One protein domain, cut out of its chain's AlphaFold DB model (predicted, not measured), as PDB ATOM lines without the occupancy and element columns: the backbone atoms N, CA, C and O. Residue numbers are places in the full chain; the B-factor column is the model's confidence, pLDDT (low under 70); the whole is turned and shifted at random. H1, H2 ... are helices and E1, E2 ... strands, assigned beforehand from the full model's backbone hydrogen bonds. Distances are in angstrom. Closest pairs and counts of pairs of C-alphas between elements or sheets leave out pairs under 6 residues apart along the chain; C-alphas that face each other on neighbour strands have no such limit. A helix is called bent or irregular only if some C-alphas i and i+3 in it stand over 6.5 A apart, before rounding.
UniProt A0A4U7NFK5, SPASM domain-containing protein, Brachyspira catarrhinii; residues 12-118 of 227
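What this domain is: This is residues 12 to 118 of the 227 residues of the protein "SPASM domain-containing protein" of Brachyspira catarrhinii (UniProt A0A4U7NFK5). One twisted sheet of five strands has two helices, H2 and H3, over one of its faces, and the other face is bare of named helices. H1 lies off the sheet, past its E1 edge and close to H2, and residues 63 to 68 stick out as a loop. The 107 printed residues hold three named helices and five named strands in the order H1 E1 H2 E2 H3 E3 E4 E5; the sheet, E1 E2 E5 E4 E3, is mixed, and the class is mixed, helices and strands. The whole is compact, with a radius of gyration of the C-alphas of 15.0 A, yet elongated, spanning 44 by 26 by 22 A.

How they stand to each other: H1, residues 12 to 24, is not on the sheet. E1, residues 31 to 34, H2, residues 41 to 49, and E2, residues 54 to 58, form a strand-helix-strand unit, two parallel neighbour strands with a helix between, with a right-handed crossover; N 32 and O 54 are 3.0 A apart. H1 and H2 are close but not clearly touching, the closest C-alphas being Ile 15 and Leu 47, 7.3 A apart. H3, residues 72 to 87, is on the sheet at a height over the sheet of 9.9 A and lies over E4, residues 100 to 107, and E5, residues 110 to 117, along the strands, at 17 degrees to E4 on the local plane. H3 is only just irregular, with C-alphas 74 and 77 6.8 A apart, and has a kink of 32 degrees near residue 79. With E3, residues 91 to 96, it makes a split unit, E2, H3, E3, with E5 and E4 between the two strands, also right-handed. E3, E4 and E5 are a meander, each strand the antiparallel neighbour of the one before, in two hairpins; N 94 and O 102 are 2.9 A apart, N 103 and O 114 2.8 A. E5 is parallel to E2, with N 55 and O 111 2.8 A apart. In H1 and H2 every O i to N i+4 pair is within hydrogen-bond range; in H3, 7 of 12.

Where its parts are: H1 begins at C-alpha 12 (-7.209, 16.326, -27.226) and measures 18.6 A. H3 measures 20.5 A, E4 22.5 A and E5 22.3 A, ending at C-alpha 117 (19.181, 19.979, -41.051).

The domain as a whole: The C-alphas farthest apart, Tyr 24 and Asn 74, are 45.8 A apart. The printed part has no cut. The link from E2 to H3 is long, with 13 residues. No printed residue is under 70 in pLDDT.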
ATOM      1  N   GLU A  12      -5.989  17.125 -27.349       97.69
ATOM      2  CA  GLU A  12      -7.209  16.326 -27.226       97.69
ATOM      3  C   GLU A  12      -7.583  15.669 -28.556       97.69
ATOM      4  O   GLU A  12      -7.862  14.466 -28.601       97.69
ATOM      5  N   LEU A  13      -7.519  16.433 -29.653       96.69
ATOM      6  CA  LEU A  13      -7.783  15.910 -30.987       96.69
ATOM      7  C   LEU A  13      -6.773  14.827 -31.366       96.69
ATOM      8  O   LEU A  13      -7.173  13.765 -31.843       96.69
ATOM      9  N   LEU A  14      -5.482  15.065 -31.122       97.25
ATOM     10  CA  LEU A  14      -4.430  14.105 -31.433       97.25
ATOM     11  C   LEU A  14      -4.649  12.775 -30.698       97.25
ATOM     12  O   LEU A  14      -4.672  11.717 -31.327       97.25
ATOM     13  N   ILE A  15      -4.886  12.827 -29.383       98.19
ATOM     14  CA  ILE A  15      -5.158  11.636 -28.564       98.19
ATOM     15  C   ILE A  15      -6.390  10.892 -29.086       98.19
ATOM     16  O   ILE A  15      -6.352   9.668 -29.232       98.19
ATOM     17  N   LYS A  16      -7.472  11.617 -29.406       98.19
ATOM     18  CA  LYS A  16      -8.693  11.029 -29.973       98.19
ATOM     19  C   LYS A  16      -8.396  10.271 -31.270       98.19
ATOM     20  O   LYS A  16      -8.850   9.139 -31.421       98.19
ATOM     21  N   ARG A  17      -7.626  10.861 -32.191       97.12
ATOM     22  CA  ARG A  17      -7.306  10.241 -33.489       97.12
ATOM     23  C   ARG A  17      -6.354   9.057 -33.372       97.12
ATOM     24  O   ARG A  17      -6.545   8.080 -34.085       97.12
ATOM     25  N   ILE A  18      -5.389   9.090 -32.454       97.94
ATOM     26  CA  ILE A  18      -4.493   7.946 -32.222       97.94
ATOM     27  C   ILE A  18      -5.272   6.756 -31.658       97.94
ATOM     28  O   ILE A  18      -5.124   5.645 -32.160       97.94
ATOM     29  N   LYS A  19      -6.150   6.984 -30.672       98.12
ATOM     30  CA  LYS A  19      -7.019   5.927 -30.132       98.12
ATOM     31  C   LYS A  19      -7.931   5.340 -31.208       98.12
ATOM     32  O   LYS A  19      -8.018   4.125 -31.321       98.12
ATOM     33  N   GLN A  20      -8.522   6.199 -32.042       98.06
ATOM     34  CA  GLN A  20      -9.315   5.771 -33.192       98.06
ATOM     35  C   GLN A  20      -8.486   4.905 -34.159       98.06
ATOM     36  O   GLN A  20      -8.916   3.824 -34.546       98.06
ATOM     37  N   ALA A  21      -7.274   5.336 -34.517       97.44
ATOM     38  CA  ALA A  21      -6.392   4.561 -35.386       97.44
ATOM     39  C   ALA A  21      -6.016   3.207 -34.767       97.44
ATOM     40  O   ALA A  21      -5.976   2.211 -35.475       97.44
ATOM     41  N   ARG A  22      -5.784   3.141 -33.453       97.44
ATOM     42  CA  ARG A  22      -5.504   1.885 -32.742       97.44
ATOM     43  C   ARG A  22      -6.696   0.937 -32.702       97.44
ATOM     44  O   ARG A  22      -6.493  -0.264 -32.803       97.44
ATOM     45  N   GLU A  23      -7.908   1.469 -32.576       98.19
ATOM     46  CA  GLU A  23      -9.144   0.684 -32.594       98.19
ATOM     47  C   GLU A  23      -9.374   0.030 -33.963       98.19
ATOM     48  O   GLU A  23      -9.577  -1.180 -34.041       98.19
ATOM     49  N   TYR A  24      -9.285   0.807 -35.046       97.88
ATOM     50  CA  TYR A  24      -9.543   0.296 -36.397       97.88
ATOM     51  C   TYR A  24      -8.339  -0.415 -37.030       97.88
ATOM     52  O   TYR A  24      -8.517  -1.296 -37.868       97.88
ATOM     53  N   LEU A  25      -7.114  -0.032 -36.660       97.12
ATOM     54  CA  LEU A  25      -5.857  -0.507 -37.246       97.12
ATOM     55  C   LEU A  25      -4.844  -0.859 -36.132       97.12
ATOM     56  O   LEU A  25      -3.797  -0.210 -36.002       97.12
ATOM     57  N   PRO A  26      -5.110  -1.898 -35.316       96.75
ATOM     58  CA  PRO A  26      -4.312  -2.207 -34.124       96.75
ATOM     59  C   PRO A  26      -2.847  -2.537 -34.428       96.75
ATOM     60  O   PRO A  26      -1.978  -2.288 -33.597       96.75
ATOM     61  N   GLN A  27      -2.561  -3.050 -35.626       96.56
ATOM     62  CA  GLN A  27      -1.209  -3.412 -36.062       96.56
ATOM     63  C   GLN A  27      -0.470  -2.278 -36.795       96.56
ATOM     64  O   GLN A  27       0.693  -2.443 -37.152       96.56
ATOM     65  N   ALA A  28      -1.116  -1.134 -37.050       96.06
ATOM     66  CA  ALA A  28      -0.480  -0.049 -37.794       96.06
ATOM     67  C   ALA A  28       0.688   0.569 -37.011       96.06
ATOM     68  O   ALA A  28       0.568   0.849 -35.816       96.06
ATOM     69  N   TYR A  29       1.789   0.875 -37.690       96.44
ATOM     70  CA  TYR A  29       2.891   1.623 -37.091       96.44
ATOM     71  C   TYR A  29       2.567   3.126 -37.087       96.44
ATOM     72  O   TYR A  29       2.491   3.758 -38.140       96.44
ATOM     73  N   ILE A  30       2.329   3.710 -35.909       97.06
ATOM     74  CA  ILE A  30       1.972   5.126 -35.763       97.06
ATOM     75  C   ILE A  30       3.238   5.943 -35.537       97.06
ATOM     76  O   ILE A  30       3.864   5.868 -34.478       97.06
ATOM     77  N   TYR A  31       3.542   6.771 -36.535       96.69
ATOM     78  CA  TYR A  31       4.640   7.727 -36.527       96.69
ATOM     79  C   TYR A  31       4.124   9.175 -36.521       96.69
ATOM     80  O   TYR A  31       3.261   9.570 -37.324       96.69
ATOM     81  N   ILE A  32       4.652   9.981 -35.601       96.88
ATOM     82  CA  ILE A  32       4.348  11.412 -35.471       96.88
ATOM     83  C   ILE A  32       5.562  12.214 -35.922       96.88
ATOM     84  O   ILE A  32       6.677  11.902 -35.531       96.88
ATOM     85  N   VAL A  33       5.348  13.268 -36.710       95.88
ATOM     86  CA  VAL A  33       6.406  14.239 -37.004       95.88
ATOM     87  C   VAL A  33       5.980  15.586 -36.445       95.88
ATOM     88  O   VAL A  33       4.850  16.006 -36.673       95.88
ATOM     89  N   THR A  34       6.857  16.228 -35.689       97.00
ATOM     90  CA  THR A  34       6.564  17.432 -34.904       97.00
ATOM     91  C   THR A  34       7.785  18.347 -34.873       97.00
ATOM     92  O   THR A  34       8.911  17.897 -35.073       97.00
ATOM     93  N   ASN A  35       7.579  19.631 -34.602       95.69
ATOM     94  CA  ASN A  35       8.646  20.559 -34.249       95.69
ATOM     95  C   ASN A  35       9.063  20.456 -32.763       95.69
ATOM     96  O   ASN A  35      10.127  20.932 -32.378       95.69
ATOM     97  N   GLY A  36       8.250  19.795 -31.930       96.38
ATOM     98  CA  GLY A  36       8.517  19.555 -30.513       96.38
ATOM     99  C   GLY A  36       8.124  20.686 -29.554       96.38
ATOM    100  O   GLY A  36       8.246  20.494 -28.344       96.38
ATOM    101  N   ASP A  37       7.601  21.823 -30.025       94.62
ATOM    102  CA  ASP A  37       7.342  23.013 -29.191       94.62
ATOM    103  C   ASP A  37       6.405  22.714 -28.004       94.62
ATOM    104  O   ASP A  37       6.655  23.091 -26.851       94.62
ATOM    105  N   TYR A  38       5.338  21.953 -28.269       96.88
ATOM    106  CA  TYR A  38       4.335  21.562 -27.271       96.88
ATOM    107  C   TYR A  38       4.702  20.288 -26.504       96.88
ATOM    108  O   TYR A  38       3.997  19.906 -25.566       96.88
ATOM    109  N   LEU A  39       5.798  19.614 -26.863       97.94
ATOM    110  CA  LEU A  39       6.166  18.334 -26.271       97.94
ATOM    111  C   LEU A  39       6.667  18.521 -24.835       97.94
ATOM    112  O   LEU A  39       7.551  19.330 -24.562       97.94
ATOM    113  N   THR A  40       6.118  17.750 -23.903       98.06
ATOM    114  CA  THR A  40       6.604  17.605 -22.524       98.06
ATOM    115  C   THR A  40       6.812  16.122 -22.236       98.06
ATOM    116  O   THR A  40       6.251  15.278 -22.938       98.06
ATOM    117  N   LEU A  41       7.549  15.786 -21.173       98.06
ATOM    118  CA  LEU A  41       7.701  14.390 -20.755       98.06
ATOM    119  C   LEU A  41       6.342  13.720 -20.470       98.06
ATOM    120  O   LEU A  41       6.125  12.574 -20.852       98.06
ATOM    121  N   ASP A  42       5.393  14.432 -19.859       98.25
ATOM    122  CA  ASP A  42       4.058  13.880 -19.592       98.25
ATOM    123  C   ASP A  42       3.228  13.698 -20.857       98.25
ATOM    124  O   ASP A  42       2.458  12.744 -20.970       98.25
ATOM    125  N   TYR A  43       3.398  14.577 -21.845       98.19
ATOM    126  CA  TYR A  43       2.761  14.383 -23.137       98.19
ATOM    127  C   TYR A  43       3.372  13.183 -23.874       98.19
ATOM    128  O   TYR A  43       2.628  12.348 -24.383       98.19
ATOM    129  N   LEU A  44       4.697  13.025 -23.839       98.19
ATOM    130  CA  LEU A  44       5.377  11.852 -24.387       98.19
ATOM    131  C   LEU A  44       4.886  10.547 -23.734       98.19
ATOM    132  O   LEU A  44       4.546   9.604 -24.446       98.19
ATOM    133  N   LYS A  45       4.758  10.514 -22.398       98.12
ATOM    134  CA  LYS A  45       4.178   9.376 -21.658       98.12
ATOM    135  C   LYS A  45       2.777   9.027 -22.145       98.12
ATOM    136  O   LYS A  45       2.477   7.855 -22.352       98.12
ATOM    137  N   ILE A  46       1.923  10.034 -22.335       98.38
ATOM    138  CA  ILE A  46       0.567   9.823 -22.849       98.38
ATOM    139  C   ILE A  46       0.624   9.209 -24.248       98.38
ATOM    140  O   ILE A  46      -0.031   8.194 -24.468       98.38
ATOM    141  N   LEU A  47       1.405   9.791 -25.165       98.19
ATOM    142  CA  LEU A  47       1.519   9.324 -26.552       98.19
ATOM    143  C   LEU A  47       2.004   7.871 -26.629       98.19
ATOM    144  O   LEU A  47       1.402   7.066 -27.337       98.19
ATOM    145  N   GLU A  48       3.024   7.514 -25.854       98.00
ATOM    146  CA  GLU A  48       3.494   6.130 -25.761       98.00
ATOM    147  C   GLU A  48       2.410   5.202 -25.194       98.00
ATOM    148  O   GLU A  48       2.109   4.179 -25.803       98.00
ATOM    149  N   SER A  49       1.734   5.592 -24.105       97.81
ATOM    150  CA  SER A  49       0.696   4.756 -23.478       97.81
ATOM    151  C   SER A  49      -0.518   4.474 -24.372       97.81
ATOM    152  O   SER A  49      -1.181   3.453 -24.208       97.81
ATOM    153  N   ILE A  50      -0.819   5.365 -25.324       97.44
ATOM    154  CA  ILE A  50      -1.908   5.182 -26.298       97.44
ATOM    155  C   ILE A  50      -1.422   4.532 -27.599       97.44
ATOM    156  O   ILE A  50      -2.182   4.439 -28.562       97.44
ATOM    157  N   GLY A  51      -0.171   4.069 -27.626       96.62
ATOM    158  CA  GLY A  51       0.376   3.220 -28.672       96.62
ATOM    159  C   GLY A  51       1.050   3.960 -29.822       96.62
ATOM    160  O   GLY A  51       1.083   3.410 -30.919       96.62
ATOM    161  N   VAL A  52       1.573   5.175 -29.641       98.12
ATOM    162  CA  VAL A  52       2.480   5.767 -30.643       98.12
ATOM    163  C   VAL A  52       3.782   4.962 -30.672       98.12
ATOM    164  O   VAL A  52       4.367   4.703 -29.625       98.12
ATOM    165  N   ASN A  53       4.230   4.555 -31.863       98.19
ATOM    166  CA  ASN A  53       5.434   3.733 -32.008       98.19
ATOM    167  C   ASN A  53       6.699   4.567 -32.146       98.19
ATOM    168  O   ASN A  53       7.748   4.158 -31.657       98.19
ATOM    169  N   ALA A  54       6.610   5.707 -32.827       97.94
ATOM    170  CA  ALA A  54       7.775   6.531 -33.085       97.94
ATOM    171  C   ALA A  54       7.447   8.003 -33.310       97.94
ATOM    172  O   ALA A  54       6.310   8.381 -33.626       97.94
ATOM    173  N   MET A  55       8.470   8.835 -33.147       97.81
ATOM    174  CA  MET A  55       8.391  10.276 -33.306       97.81
ATOM    175  C   MET A  55       9.649  10.832 -33.969       97.81
ATOM    176  O   MET A  55      10.757  10.576 -33.517       97.81
ATOM    177  N   GLY A  56       9.459  11.634 -35.012       97.75
ATOM    178  CA  GLY A  56      10.498  12.484 -35.578       97.75
ATOM    179  C   GLY A  56      10.288  13.920 -35.130       97.75
ATOM    180  O   GLY A  56       9.233  14.503 -35.382       97.75
ATOM    181  N   ILE A  57      11.288  14.491 -34.480       98.06
ATOM    182  CA  ILE A  57      11.278  15.866 -34.006       98.06
ATOM    183  C   ILE A  57      12.239  16.667 -34.888       98.06
ATOM    184  O   ILE A  57      13.407  16.305 -35.017       98.06
ATOM    185  N   SER A  58      11.757  17.749 -35.495       96.62
ATOM    186  CA  SER A  58      12.570  18.653 -36.317       96.62
ATOM    187  C   SER A  58      12.809  19.966 -35.575       96.62
ATOM    188  O   SER A  58      11.863  20.695 -35.287       96.62
ATOM    189  N   TYR A  59      14.066  20.300 -35.293       97.50
ATOM    190  CA  TYR A  59      14.450  21.606 -34.768       97.50
ATOM    191  C   TYR A  59      14.688  22.606 -35.907       97.50
ATOM    192  O   TYR A  59      15.662  22.505 -36.651       97.50
ATOM    193  N   TYR A  60      13.809  23.601 -36.013       94.81
ATOM    194  CA  TYR A  60      13.910  24.688 -36.990       94.81
ATOM    195  C   TYR A  60      14.710  25.867 -36.416       94.81
ATOM    196  O   TYR A  60      14.142  26.857 -35.955       94.81
ATOM    197  N   TYR A  61      16.038  25.752 -36.432       94.69
ATOM    198  CA  TYR A  61      16.969  26.740 -35.864       94.69
ATOM    199  C   TYR A  61      16.821  28.156 -36.461       94.69
ATOM    200  O   TYR A  61      17.021  29.141 -35.754       94.69
ATOM    201  N   ASN A  62      16.418  28.259 -37.729       91.31
ATOM    202  CA  ASN A  62      16.231  29.507 -38.474       91.31
ATOM    203  C   ASN A  62      14.749  29.895 -38.667       91.31
ATOM    204  O   ASN A  62      14.424  30.721 -39.516       91.31
ATOM    205  N   GLY A  63      13.824  29.315 -37.890       85.25
ATOM    206  CA  GLY A  63      12.382  29.526 -38.083       85.25
ATOM    207  C   GLY A  63      11.915  30.985 -37.948       85.25
ATOM    208  O   GLY A  63      10.943  31.370 -38.591       85.25
ATOM    209  N   ASN A  64      12.615  31.797 -37.147       86.94
ATOM    210  CA  ASN A  64      12.301  33.221 -36.942       86.94
ATOM    211  C   ASN A  64      13.116  34.170 -37.833       86.94
ATOM    212  O   ASN A  64      12.697  35.303 -38.055       86.94
ATOM    213  N   ASP A  65      14.277  33.729 -38.308       90.31
ATOM    214  CA  ASP A  65      15.160  34.506 -39.173       90.31
ATOM    215  C   ASP A  65      15.902  33.545 -40.100       90.31
ATOM    216  O   ASP A  65      16.756  32.770 -39.664       90.31
ATOM    217  N   LYS A  66      15.557  33.608 -41.389       85.12
ATOM    218  CA  LYS A  66      16.123  32.741 -42.427       85.12
ATOM    219  C   LYS A  66      17.623  32.963 -42.635       85.12
ATOM    220  O   LYS A  66      18.271  32.072 -43.161       85.12
ATOM    221  N   ASN A  67      18.171  34.110 -42.221       89.75
ATOM    222  CA  ASN A  67      19.590  34.433 -42.397       89.75
ATOM    223  C   ASN A  67      20.492  33.761 -41.352       89.75
ATOM    224  O   ASN A  67      21.714  33.903 -41.409       89.75
ATOM    225  N   ILE A  68      19.907  33.067 -40.372       93.94
ATOM    226  CA  ILE A  68      20.672  32.311 -39.387       93.94
ATOM    227  C   ILE A  68      21.359  31.133 -40.102       93.94
ATOM    228  O   ILE A  68      20.658  30.300 -40.684       93.94
ATOM    229  N   PRO A  69      22.701  31.022 -40.044       94.75
ATOM    230  CA  PRO A  69      23.427  29.940 -40.696       94.75
ATOM    231  C   PRO A  69      23.235  28.610 -39.965       94.75
ATOM    232  O   PRO A  69      22.951  28.569 -38.762       94.75
ATOM    233  N   PHE A  70      23.436  27.507 -40.687       96.31
ATOM    234  CA  PHE A  70      23.502  26.177 -40.088       96.31
ATOM    235  C   PHE A  70      24.807  26.028 -39.283       96.31
ATOM    236  O   PHE A  70      25.853  25.681 -39.822       96.31
ATOM    237  N   ASP A  71      24.757  26.338 -37.985       97.25
ATOM    238  CA  ASP A  71      25.890  26.218 -37.057       97.25
ATOM    239  C   ASP A  71      25.560  25.223 -35.937       97.25
ATOM    240  O   ASP A  71      24.737  25.488 -35.048       97.25
ATOM    241  N   ILE A  72      26.215  24.059 -35.986       97.81
ATOM    242  CA  ILE A  72      25.961  22.957 -35.054       97.81
ATOM    243  C   ILE A  72      26.320  23.329 -33.617       97.81
ATOM    244  O   ILE A  72      25.533  23.071 -32.703       97.81
ATOM    245  N   GLU A  73      27.490  23.924 -33.400       97.56
ATOM    246  CA  GLU A  73      28.034  24.117 -32.055       97.56
ATOM    247  C   GLU A  73      27.424  25.331 -31.356       97.56
ATOM    248  O   GLU A  73      27.101  25.258 -30.170       97.56
ATOM    249  N   ASN A  74      27.221  26.434 -32.081       97.69
ATOM    250  CA  ASN A  74      26.819  27.702 -31.470       97.69
ATOM    251  C   ASN A  74      25.305  27.946 -31.496       97.69
ATOM    252  O   ASN A  74      24.810  28.750 -30.705       97.69
ATOM    253  N   ILE A  75      24.557  27.270 -32.377       97.25
ATOM    254  CA  ILE A  75      23.124  27.539 -32.584       97.25
ATOM    255  C   ILE A  75      22.288  26.283 -32.351       97.25
ATOM    256  O   ILE A  75      21.404  26.274 -31.488       97.25
ATOM    257  N   ILE A  76      22.574  25.208 -33.082       98.19
ATOM    258  CA  ILE A  76      21.726  24.013 -33.105       98.19
ATOM    259  C   ILE A  76      21.800  23.256 -31.783       98.19
ATOM    260  O   ILE A  76      20.761  23.058 -31.154       98.19
ATOM    261  N   LYS A  77      22.996  22.874 -31.317       98.12
ATOM    262  CA  LYS A  77      23.150  22.159 -30.041       98.12
ATOM    263  C   LYS A  77      22.562  22.949 -28.862       98.12
ATOM    264  O   LYS A  77      21.731  22.377 -28.153       98.12
ATOM    265  N   PRO A  78      22.873  24.250 -28.657       97.69
ATOM    266  CA  PRO A  78      22.253  25.038 -27.588       97.69
ATOM    267  C   PRO A  78      20.728  25.151 -27.715       97.69
ATOM    268  O   PRO A  78      20.013  25.114 -26.712       97.69
ATOM    269  N   GLY A  79      20.216  25.274 -28.942       97.12
ATOM    270  CA  GLY A  79      18.786  25.311 -29.228       97.12
ATOM    271  C   GLY A  79      18.077  24.007 -28.866       97.12
ATOM    272  O   GLY A  79      17.108  24.018 -28.102       97.12
ATOM    273  N   MET A  80      18.610  22.883 -29.343       98.19
ATOM    274  CA  MET A  80      18.100  21.537 -29.080       98.19
ATOM    275  C   MET A  80      18.190  21.158 -27.600       98.19
ATOM    276  O   MET A  80      17.290  20.494 -27.076       98.19
ATOM    277  N   GLN A  81      19.208  21.650 -26.883       97.81
ATOM    278  CA  GLN A  81      19.374  21.404 -25.449       97.81
ATOM    279  C   GLN A  81      18.155  21.845 -24.626       97.81
ATOM    280  O   GLN A  81      17.860  21.246 -23.593       97.81
ATOM    281  N   LYS A  82      17.395  22.848 -25.083       96.94
ATOM    282  CA  LYS A  82      16.171  23.302 -24.404       96.94
ATOM    283  C   LYS A  82      15.127  22.189 -24.316       96.94
ATOM    284  O   LYS A  82      14.569  21.962 -23.241       96.94
ATOM    285  N   LEU A  83      14.882  21.480 -25.420       98.06
ATOM    286  CA  LEU A  83      13.955  20.350 -25.433       98.06
ATOM    287  C   LEU A  83      14.548  19.151 -24.686       98.06
ATOM    288  O   LEU A  83      13.845  18.536 -23.888       98.06
ATOM    289  N   LEU A  84      15.841  18.861 -24.869       98.06
ATOM    290  CA  LEU A  84      16.518  17.767 -24.162       98.06
ATOM    291  C   LEU A  84      16.419  17.924 -22.639       98.06
ATOM    292  O   LEU A  84      16.025  16.983 -21.955       98.06
ATOM    293  N   ASN A  85      16.660  19.126 -22.109       97.25
ATOM    294  CA  ASN A  85      16.516  19.429 -20.680       97.25
ATOM    295  C   ASN A  85      15.067  19.279 -20.198       97.25
ATOM    296  O   ASN A  85      14.824  18.784 -19.101       97.25
ATOM    297  N   LYS A  86      14.096  19.701 -21.017       96.69
ATOM    298  CA  LYS A  86      12.661  19.600 -20.707       96.69
ATOM    299  C   LYS A  86      12.185  18.147 -20.629       96.69
ATOM    300  O   LYS A  86      11.291  17.843 -19.841       96.69
ATOM    301  N   LEU A  87      12.735  17.272 -21.469       97.50
ATOM    302  CA  LEU A  87      12.396  15.848 -21.488       97.50
ATOM    303  C   LEU A  87      13.207  15.044 -20.468       97.50
ATOM    304  O   LEU A  87      12.675  14.086 -19.914       97.50
ATOM    305  N   ASN A  88      14.450  15.457 -20.206       97.44
ATOM    306  CA  ASN A  88      15.398  14.798 -19.313       97.44
ATOM    307  C   ASN A  88      15.538  13.293 -19.614       97.44
ATOM    308  O   ASN A  88      15.383  12.444 -18.736       97.44
ATOM    309  N   LEU A  89      15.768  12.979 -20.890       96.88
ATOM    310  CA  LEU A  89      15.973  11.623 -21.397       96.88
ATOM    311  C   LEU A  89      17.432  11.428 -21.800       96.88
ATOM    312  O   LEU A  89      18.099  12.380 -22.210       96.88
ATOM    313  N   ASN A  90      17.898  10.181 -21.748       97.94
ATOM    314  CA  ASN A  90      19.162   9.816 -22.374       97.94
ATOM    315  C   ASN A  90      19.050   9.978 -23.891       97.94
ATOM    316  O   ASN A  90      17.986   9.761 -24.480       97.94
ATOM    317  N   TYR A  91      20.158  10.339 -24.525       98.19
ATOM    318  CA  TYR A  91      20.243  10.426 -25.972       98.19
ATOM    319  C   TYR A  91      21.651  10.098 -26.459       98.19
ATOM    320  O   TYR A  91      22.632  10.232 -25.725       98.19
ATOM    321  N   SER A  92      21.745   9.709 -27.723       98.19
ATOM    322  CA  SER A  92      23.003   9.515 -28.439       98.19
ATOM    323  C   SER A  92      23.002  10.319 -29.735       98.19
ATOM    324  O   SER A  92      21.952  10.583 -30.323       98.19
ATOM    325  N   VAL A  93      24.185  10.748 -30.173       98.31
ATOM    326  CA  VAL A  93      24.358  11.380 -31.487       98.31
ATOM    327  C   VAL A  93      24.399  10.275 -32.534       98.31
ATOM    328  O   VAL A  93      25.246   9.389 -32.445       98.31
ATOM    329  N   VAL A  94      23.497  10.331 -33.512       97.38
ATOM    330  CA  VAL A  94      23.428   9.353 -34.612       97.38
ATOM    331  C   VAL A  94      23.959   9.913 -35.926       97.38
ATOM    332  O   VAL A  94      24.416   9.149 -36.767       97.38
ATOM    333  N   GLN A  95      23.945  11.238 -36.091       96.31
ATOM    334  CA  GLN A  95      24.473  11.897 -37.281       96.31
ATOM    335  C   GLN A  95      25.016  13.285 -36.936       96.31
ATOM    336  O   GLN A  95      24.415  14.023 -36.155       96.31
ATOM    337  N   ASN A  96      26.169  13.624 -37.508       97.50
ATOM    338  CA  ASN A  96      26.826  14.916 -37.345       97.50
ATOM    339  C   ASN A  96      27.649  15.219 -38.607       97.50
ATOM    340  O   ASN A  96      28.794  14.782 -38.721       97.50
ATOM    341  N   THR A  97      27.025  15.887 -39.573       96.62
ATOM    342  CA  THR A  97      27.622  16.323 -40.844       96.62
ATOM    343  C   THR A  97      27.580  17.845 -40.939       96.62
ATOM    344  O   THR A  97      27.042  18.515 -40.066       96.62
ATOM    345  N   GLU A  98      28.150  18.420 -41.996       95.81
ATOM    346  CA  GLU A  98      28.156  19.876 -42.202       95.81
ATOM    347  C   GLU A  98      26.760  20.511 -42.335       95.81
ATOM    348  O   GLU A  98      26.622  21.719 -42.185       95.81
ATOM    349  N   ASP A  99      25.740  19.711 -42.632       94.75
ATOM    350  CA  ASP A  99      24.380  20.122 -42.987       94.75
ATOM    351  C   ASP A  99      23.287  19.347 -42.234       94.75
ATOM    352  O   ASP A  99      22.096  19.590 -42.437       94.75
ATOM    353  N   TYR A 100      23.674  18.440 -41.333       97.12
ATOM    354  CA  TYR A 100      22.749  17.616 -40.568       97.12
ATOM    355  C   TYR A 100      23.276  17.308 -39.169       97.12
ATOM    356  O   TYR A 100      24.403  16.851 -38.977       97.12
ATOM    357  N   TYR A 101      22.407  17.457 -38.176       98.38
ATOM    358  CA  TYR A 101      22.658  17.022 -36.810       98.38
ATOM    359  C   TYR A 101      21.470  16.216 -36.289       98.38
ATOM    360  O   TYR A 101      20.354  16.725 -36.214       98.38
ATOM    361  N   GLY A 102      21.709  14.954 -35.931       98.44
ATOM    362  CA  GLY A 102      20.679  13.998 -35.536       98.44
ATOM    363  C   GLY A 102      20.989  13.312 -34.214       98.44
ATOM    364  O   GLY A 102      22.107  12.843 -33.978       98.44
ATOM    365  N   LEU A 103      19.968  13.207 -33.372       98.62
ATOM    366  CA  LEU A 103      19.989  12.530 -32.084       98.62
ATOM    367  C   LEU A 103      18.952  11.413 -32.050       98.62
ATOM    368  O   LEU A 103      17.851  11.563 -32.580       98.62
ATOM    369  N   LYS A 104      19.269  10.339 -31.331       98.50
ATOM    370  CA  LYS A 104      18.296   9.333 -30.908       98.50
ATOM    371  C   LYS A 104      18.025   9.493 -29.420       98.50
ATOM    372  O   LYS A 104      18.966   9.462 -28.631       98.50
ATOM    373  N   LEU A 105      16.763   9.679 -29.043       98.38
ATOM    374  CA  LEU A 105      16.334   9.795 -27.648       98.38
ATOM    375  C   LEU A 105      15.826   8.437 -27.157       98.38
ATOM    376  O   LEU A 105      15.044   7.770 -27.835       98.38
ATOM    377  N   GLU A 106      16.243   8.035 -25.961       97.25
ATOM    378  CA  GLU A 106      15.853   6.761 -25.362       97.25
ATOM    379  C   GLU A 106      14.581   6.924 -24.530       97.25
ATOM    380  O   GLU A 106      14.571   7.589 -23.489       97.25
ATOM    381  N   TYR A 107      13.492   6.286 -24.963       97.44
ATOM    382  CA  TYR A 107      12.258   6.250 -24.188       97.44
ATOM    383  C   TYR A 107      11.472   4.954 -24.405       97.44
ATOM    384  O   TYR A 107      10.682   4.821 -25.342       97.44
ATOM    385  N   LYS A 108      11.650   3.997 -23.482       95.94
ATOM    386  CA  LYS A 108      10.997   2.677 -23.521       95.94
ATOM    387  C   LYS A 108      11.152   2.025 -24.910       95.94
ATOM    388  O   LYS A 108      12.268   1.894 -25.393       95.94
ATOM    389  N   ASN A 109      10.039   1.640 -25.540       91.12
ATOM    390  CA  ASN A 109       9.990   1.006 -26.859       91.12
ATOM    391  C   ASN A 109       9.631   1.994 -27.984       91.12
ATOM    392  O   ASN A 109       9.331   1.561 -29.094       91.12
ATOM    393  N   MET A 110       9.584   3.296 -27.693       96.94
ATOM    394  CA  MET A 110       9.245   4.320 -28.675       96.94
ATOM    395  C   MET A 110      10.520   4.802 -29.371       96.94
ATOM    396  O   MET A 110      11.457   5.230 -28.699       96.94
ATOM    397  N   ASP A 111      10.561   4.742 -30.703       96.44
ATOM    398  CA  ASP A 111      11.715   5.220 -31.474       96.44
ATOM    399  C   ASP A 111      11.609   6.734 -31.682       96.44
ATOM    400  O   ASP A 111      10.637   7.223 -32.265       96.44
ATOM    401  N   ILE A 112      12.562   7.494 -31.144       98.38
ATOM    402  CA  ILE A 112      12.511   8.958 -31.148       98.38
ATOM    403  C   ILE A 112      13.779   9.506 -31.785       98.38
ATOM    404  O   ILE A 112      14.871   9.384 -31.230       98.38
ATOM    405  N   GLU A 113      13.607  10.168 -32.921       98.31
ATOM    406  CA  GLU A 113      14.658  10.921 -33.592       98.31
ATOM    407  C   GLU A 113      14.446  12.415 -33.346       98.31
ATOM    408  O   GLU A 113      13.333  12.920 -33.497       98.31
ATOM    409  N   TYR A 114      15.507  13.137 -32.992       98.50
ATOM    410  CA  TYR A 114      15.500  14.592 -32.898       98.50
ATOM    411  C   TYR A 114      16.611  15.172 -33.761       98.50
ATOM    412  O   TYR A 114      17.786  14.924 -33.505       98.50
ATOM    413  N   ARG A 115      16.245  15.939 -34.788       98.06
ATOM    414  CA  ARG A 115      17.176  16.383 -35.827       98.06
ATOM    415  C   ARG A 115      17.047  17.861 -36.161       98.06
ATOM    416  O   ARG A 115      15.965  18.434 -36.062       98.06
ATOM    417  N   ALA A 116      18.137  18.438 -36.638       97.81
ATOM    418  CA  ALA A 116      18.183  19.693 -37.371       97.81
ATOM    419  C   ALA A 116      18.933  19.445 -38.681       97.81
ATOM    420  O   ALA A 116      19.899  18.684 -38.701       97.81
ATOM    421  N   TYR A 117      18.502  20.078 -39.764       94.38
ATOM    422  CA  TYR A 117      19.181  19.979 -41.051       94.38
ATOM    423  C   TYR A 117      19.052  21.286 -41.825       94.38
ATOM    424  O   TYR A 117      18.099  22.044 -41.616       94.38
ATOM    425  N   ASP A 118      20.020  21.547 -42.694       92.81
ATOM    426  CA  ASP A 118      20.077  22.759 -43.497       92.81
ATOM    427  C   ASP A 118      18.985  22.735 -44.578       92.81
ATOM    428  O   ASP A 118      18.999  21.926 -45.512       92.81
TER     429      ASP A 118